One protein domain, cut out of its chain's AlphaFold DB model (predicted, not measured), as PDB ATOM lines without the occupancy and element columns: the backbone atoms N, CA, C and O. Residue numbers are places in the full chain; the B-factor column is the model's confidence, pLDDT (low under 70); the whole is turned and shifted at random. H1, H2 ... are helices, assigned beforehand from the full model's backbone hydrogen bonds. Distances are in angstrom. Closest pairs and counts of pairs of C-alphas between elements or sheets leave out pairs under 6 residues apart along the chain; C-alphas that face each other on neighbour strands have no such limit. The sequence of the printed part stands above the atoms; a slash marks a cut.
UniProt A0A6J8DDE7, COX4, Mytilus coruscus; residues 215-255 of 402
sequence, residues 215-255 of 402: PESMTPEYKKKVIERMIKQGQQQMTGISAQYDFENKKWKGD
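AT A GLANCE: This is residues 215 to 255 of the 402 residues of the protein "COX4" of Mytilus coruscus (UniProt A0A6J8DDE7). A long helix, H1, forms an arm with a small head of loops at its far end, and the head holds the short helix H2. Residues 218 to 224, of which 220 to 224 belong to H1, stick out from the rest. The printed part has 41 residues with two named helices, H1 then H2, and no named strand; it is all helix, though 17 residues lie in named elements, under half. It is only just loose, close to compact, with a radius of gyration of the C-alphas of 11.0 A, and spans 31 by 19 by 14 A.

IN THESE COORDINATES: H1, residues 220 to 232, begins at C-alpha 220 (14.684, 39.153, -6.535) and is 18.4 A long. H2, residues 241 to 244, ends at C-alpha 244 (-2.840, 29.689, -6.603).

HOW THE PARTS SIT: H1 touches H2 with residues 230 to 231 alone; the closest C-alphas, of Ile 231 and Ser 242, are 5.2 A apart. A short link of 8 residues joins them. Residues 245 to 246 pair with 251 to 252, antiparallel. Every O i to N i+4 pair in H1 is within hydrogen-bond range; H2 is too short for one, and its one O i to N i+3 pair is within range.

THE WHOLE: The two C-alphas farthest apart, of Pro 215 and Glu 248, are 33.4 A apart. The printed part has no cut. Mean pLDDT of the printed part is 84.4, and residue 255 is under 70.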
ATOM      1  N   PRO A 215      17.466  46.649   1.335       86.88
ATOM      2  CA  PRO A 215      17.836  45.507   2.158       86.88
ATOM      3  C   PRO A 215      17.941  44.249   1.292       86.88
ATOM      4  O   PRO A 215      17.187  44.076   0.328       86.88
ATOM      5  N   GLU A 216      18.841  43.341   1.668       85.12
ATOM      6  CA  GLU A 216      19.082  42.078   0.954       85.12
ATOM      7  C   GLU A 216      17.793  41.258   0.773       85.12
ATOM      8  O   GLU A 216      17.587  40.610  -0.255       85.12
ATOM      9  N   SER A 217      16.855  41.375   1.717       84.25
ATOM     10  CA  SER A 217      15.546  40.721   1.661       84.25
ATOM     11  C   SER A 217      14.673  41.145   0.472       84.25
ATOM     12  O   SER A 217      13.752  40.424   0.083       84.25
ATOM     13  N   MET A 218      14.946  42.306  -0.127       82.81
ATOM     14  CA  MET A 218      14.192  42.843  -1.261       82.81
ATOM     15  C   MET A 218      14.787  42.443  -2.622       82.81
ATOM     16  O   MET A 218      14.177  42.739  -3.661       82.81
ATOM     17  N   THR A 219      15.935  41.754  -2.628       86.81
ATOM     18  CA  THR A 219      16.539  41.176  -3.838       86.81
ATOM     19  C   THR A 219      15.580  40.174  -4.495       86.81
ATOM     20  O   THR A 219      14.786  39.516  -3.811       86.81
ATOM     21  N   PRO A 220      15.595  40.054  -5.834       83.38
ATOM     22  CA  PRO A 220      14.684  39.153  -6.535       83.38
ATOM     23  C   PRO A 220      14.900  37.694  -6.121       83.38
ATOM     24  O   PRO A 220      13.932  36.956  -5.968       83.38
ATOM     25  N   GLU A 221      16.144  37.285  -5.876       86.25
ATOM     26  CA  GLU A 221      16.479  35.928  -5.438       86.25
ATOM     27  C   GLU A 221      15.944  35.614  -4.041       86.25
ATOM     28  O   GLU A 221      15.334  34.563  -3.834       86.25
ATOM     29  N   TYR A 222      16.112  36.530  -3.085       85.81
ATOM     30  CA  TYR A 222      15.583  36.336  -1.739       85.81
ATOM     31  C   TYR A 222      14.054  36.266  -1.751       85.81
ATOM     32  O   TYR A 222      13.471  35.389  -1.113       85.81
ATOM     33  N   LYS A 223      13.386  37.112  -2.548       87.19
ATOM     34  CA  LYS A 223      11.929  37.044  -2.744       87.19
ATOM     35  C   LYS A 223      11.477  35.687  -3.274       87.19
ATOM     36  O   LYS A 223      10.513  35.141  -2.742       87.19
ATOM     37  N   LYS A 224      12.181  35.120  -4.265       84.81
ATOM     38  CA  LYS A 224      11.902  33.762  -4.768       84.81
ATOM     39  C   LYS A 224      11.993  32.736  -3.635       84.81
ATOM     40  O   LYS A 224      11.033  32.008  -3.404       84.81
ATOM     41  N   LYS A 225      13.084  32.753  -2.859       86.88
ATOM     42  CA  LYS A 225      13.291  31.840  -1.716       86.88
ATOM     43  C   LYS A 225      12.202  31.976  -0.647       86.88
ATOM     44  O   LYS A 225      11.761  30.977  -0.079       86.88
ATOM     45  N   VAL A 226      11.756  33.201  -0.366       88.81
ATOM     46  CA  VAL A 226      10.654  33.458   0.573       88.81
ATOM     47  C   VAL A 226       9.346  32.891   0.032       88.81
ATOM     48  O   VAL A 226       8.659  32.187   0.764       88.81
ATOM     49  N   ILE A 227       9.021  33.131  -1.238       88.12
ATOM     50  CA  ILE A 227       7.801  32.608  -1.870       88.12
ATOM     51  C   ILE A 227       7.811  31.075  -1.885       88.12
ATOM     52  O   ILE A 227       6.829  30.455  -1.484       88.12
ATOM     53  N   GLU A 228       8.928  30.447  -2.251       86.56
ATOM     54  CA  GLU A 228       9.085  28.989  -2.188       86.56
ATOM     55  C   GLU A 228       8.879  28.453  -0.769       86.56
ATOM     56  O   GLU A 228       8.211  27.437  -0.575       86.56
ATOM     57  N   ARG A 229       9.418  29.145   0.240       88.69
ATOM     58  CA  ARG A 229       9.192  28.800   1.646       88.69
ATOM     59  C   ARG A 229       7.713  28.921   2.018       88.69
ATOM     60  O   ARG A 229       7.200  28.023   2.674       88.69
ATOM     61  N   MET A 230       7.028  29.982   1.590       88.00
ATOM     62  CA  MET A 230       5.597  30.190   1.852       88.00
ATOM     63  C   MET A 230       4.733  29.089   1.229       88.00
ATOM     64  O   MET A 230       3.810  28.602   1.881       88.00
ATOM     65  N   ILE A 231       5.066  28.664   0.007       87.50
ATOM     66  CA  ILE A 231       4.398  27.560  -0.696       87.50
ATOM     67  C   ILE A 231       4.632  26.240   0.042       87.50
ATOM     68  O   ILE A 231       3.678  25.527   0.339       87.50
ATOM     69  N   LYS A 232       5.885  25.934   0.408       87.56
ATOM     70  CA  LYS A 232       6.231  24.725   1.180       87.56
ATOM     71  C   LYS A 232       5.523  24.676   2.536       87.56
ATOM     72  O   LYS A 232       5.154  23.605   2.995       87.56
ATOM     73  N   GLN A 233       5.323  25.833   3.161       90.19
ATOM     74  CA  GLN A 233       4.587  25.970   4.418       90.19
ATOM     75  C   GLN A 233       3.062  25.931   4.243       90.19
ATOM     76  O   GLN A 233       2.346  25.953   5.242       90.19
ATOM     77  N   GLY A 234       2.543  25.919   3.012       85.94
ATOM     78  CA  GLY A 234       1.104  25.961   2.771       85.94
ATOM     79  C   GLY A 234       0.457  27.262   3.253       85.94
ATOM     80  O   GLY A 234      -0.684  27.264   3.718       85.94
ATOM     81  N   GLN A 235       1.163  28.392   3.179       84.19
ATOM     82  CA  GLN A 235       0.590  29.662   3.612       84.19
ATOM     83  C   GLN A 235      -0.605  30.049   2.729       84.19
ATOM     84  O   GLN A 235      -0.490  30.156   1.505       84.19
ATOM     85  N   GLN A 236      -1.751  30.293   3.372       82.75
ATOM     86  CA  GLN A 236      -3.002  30.716   2.735       82.75
ATOM     87  C   GLN A 236      -3.537  29.728   1.673       82.75
ATOM     88  O   GLN A 236      -3.870  30.119   0.554       82.75
ATOM     89  N   GLN A 237      -3.664  28.451   2.039       83.25
ATOM     90  CA  GLN A 237      -4.156  27.362   1.175       83.25
ATOM     91  C   GLN A 237      -5.554  27.561   0.556       83.25
ATOM     92  O   GLN A 237      -5.805  27.008  -0.507       83.25
ATOM     93  N   MET A 238      -6.457  28.338   1.171       78.75
ATOM     94  CA  MET A 238      -7.840  28.477   0.673       78.75
ATOM     95  C   MET A 238      -7.988  29.535  -0.429       78.75
ATOM     96  O   MET A 238      -8.658  29.310  -1.431       78.75
ATOM     97  N   THR A 239      -7.393  30.719  -0.250       83.44
ATOM     98  CA  THR A 239      -7.588  31.856  -1.169       83.44
ATOM     99  C   THR A 239      -6.310  32.614  -1.508       83.44
ATOM    100  O   THR A 239      -6.370  33.513  -2.344       83.44
ATOM    101  N   GLY A 240      -5.173  32.315  -0.886       83.06
ATOM    102  CA  GLY A 240      -3.958  33.109  -1.052       83.06
ATOM    103  C   GLY A 240      -2.899  32.420  -1.898       83.06
ATOM    104  O   GLY A 240      -3.211  31.701  -2.845       83.06
ATOM    105  N   ILE A 241      -1.641  32.664  -1.537       82.88
ATOM    106  CA  ILE A 241      -0.462  32.296  -2.330       82.88
ATOM    107  C   ILE A 241      -0.437  30.790  -2.633       82.88
ATOM    108  O   ILE A 241      -0.356  30.399  -3.794       82.88
ATOM    109  N   SER A 242      -0.585  29.931  -1.623       85.06
ATOM    110  CA  SER A 242      -0.545  28.475  -1.843       85.06
ATOM    111  C   SER A 242      -1.750  27.950  -2.628       85.06
ATOM    112  O   SER A 242      -1.617  26.974  -3.354       85.06
ATOM    113  N   ALA A 243      -2.916  28.602  -2.539       85.50
ATOM    114  CA  ALA A 243      -4.114  28.204  -3.288       85.50
ATOM    115  C   ALA A 243      -3.931  28.353  -4.811       85.50
ATOM    116  O   ALA A 243      -4.505  27.598  -5.603       85.50
ATOM    117  N   GLN A 244      -3.141  29.354  -5.211       85.00
ATOM    118  CA  GLN A 244      -2.840  29.689  -6.603       85.00
ATOM    119  C   GLN A 244      -1.674  28.878  -7.176       85.00
ATOM    120  O   GLN A 244      -1.465  28.899  -8.387       85.00
ATOM    121  N   TYR A 245      -0.928  28.157  -6.339       84.50
ATOM    122  CA  TYR A 245       0.130  27.260  -6.781       84.50
ATOM    123  C   TYR A 245      -0.428  25.852  -7.018       84.50
ATOM    124  O   TYR A 245      -1.266  25.354  -6.263       84.50
ATOM    125  N   ASP A 246       0.001  25.221  -8.101       87.19
ATOM    126  CA  ASP A 246      -0.272  23.824  -8.404       87.19
ATOM    127  C   ASP A 246       0.920  22.979  -7.934       87.19
ATOM    128  O   ASP A 246       2.015  23.051  -8.498       87.19
ATOM    129  N   PHE A 247       0.710  22.214  -6.861       84.06
ATOM    130  CA  PHE A 247       1.751  21.418  -6.210       84.06
ATOM    131  C   PHE A 247       2.153  20.181  -7.016       84.06
ATOM    132  O   PHE A 247       3.301  19.750  -6.913       84.06
ATOM    133  N   GLU A 248       1.242  19.635  -7.826       84.88
ATOM    134  CA  GLU A 248       1.504  18.444  -8.643       84.88
ATOM    135  C   GLU A 248       2.404  18.811  -9.821       84.88
ATOM    136  O   GLU A 248       3.454  18.209 -10.043       84.88
ATOM    137  N   ASN A 249       2.034  19.884 -10.519       82.94
ATOM    138  CA  ASN A 249       2.739  20.347 -11.710       82.94
ATOM    139  C   ASN A 249       3.839  21.382 -11.414       82.94
ATOM    140  O   ASN A 249       4.456  21.902 -12.344       82.94
ATOM    141  N   LYS A 250       4.063  21.712 -10.134       82.94
ATOM    142  CA  LYS A 250       5.039  22.701  -9.641       82.94
ATOM    143  C   LYS A 250       4.986  24.060 -10.364       82.94
ATOM    144  O   LYS A 250       6.019  24.706 -10.558       82.94
ATOM    145  N   LYS A 251       3.789  24.525 -10.736       83.50
ATOM    146  CA  LYS A 251       3.565  25.747 -11.537       83.50
ATOM    147  C   LYS A 251       2.469  26.632 -10.944       83.50
ATOM    148  O   LYS A 251       1.647  26.159 -10.166       83.50
ATOM    149  N   TRP A 252       2.425  27.915 -11.304       83.25
ATOM    150  CA  TRP A 252       1.294  28.771 -10.928       83.25
ATOM    151  C   TRP A 252       0.075  28.475 -11.800       83.25
ATOM    152  O   TRP A 252       0.187  28.220 -13.003       83.25
ATOM    153  N   LYS A 253      -1.115  28.539 -11.203       80.56
ATOM    154  CA  LYS A 253      -2.383  28.372 -11.916       80.56
ATOM    155  C   LYS A 253      -2.629  29.597 -12.809       80.56
ATOM    156  O   LYS A 253      -2.935  30.678 -12.309       80.56
ATOM    157  N   GLY A 254      -2.512  29.418 -14.127       73.88
ATOM    158  CA  GLY A 254      -2.761  30.456 -15.140       73.88
ATOM    159  C   GLY A 254      -1.524  30.961 -15.894       73.88
ATOM    160  O   GLY A 254      -1.679  31.821 -16.760       73.88
ATOM    161  N   ASP A 255      -0.329  30.433 -15.614       66.44
ATOM    162  CA  ASP A 255       0.831  30.645 -16.490       66.44
ATOM    163  C   ASP A 255       0.610  29.916 -17.841       66.44
ATOM    164  O   ASP A 255       0.139  28.771 -17.830       66.44
TER     165      ASP A 255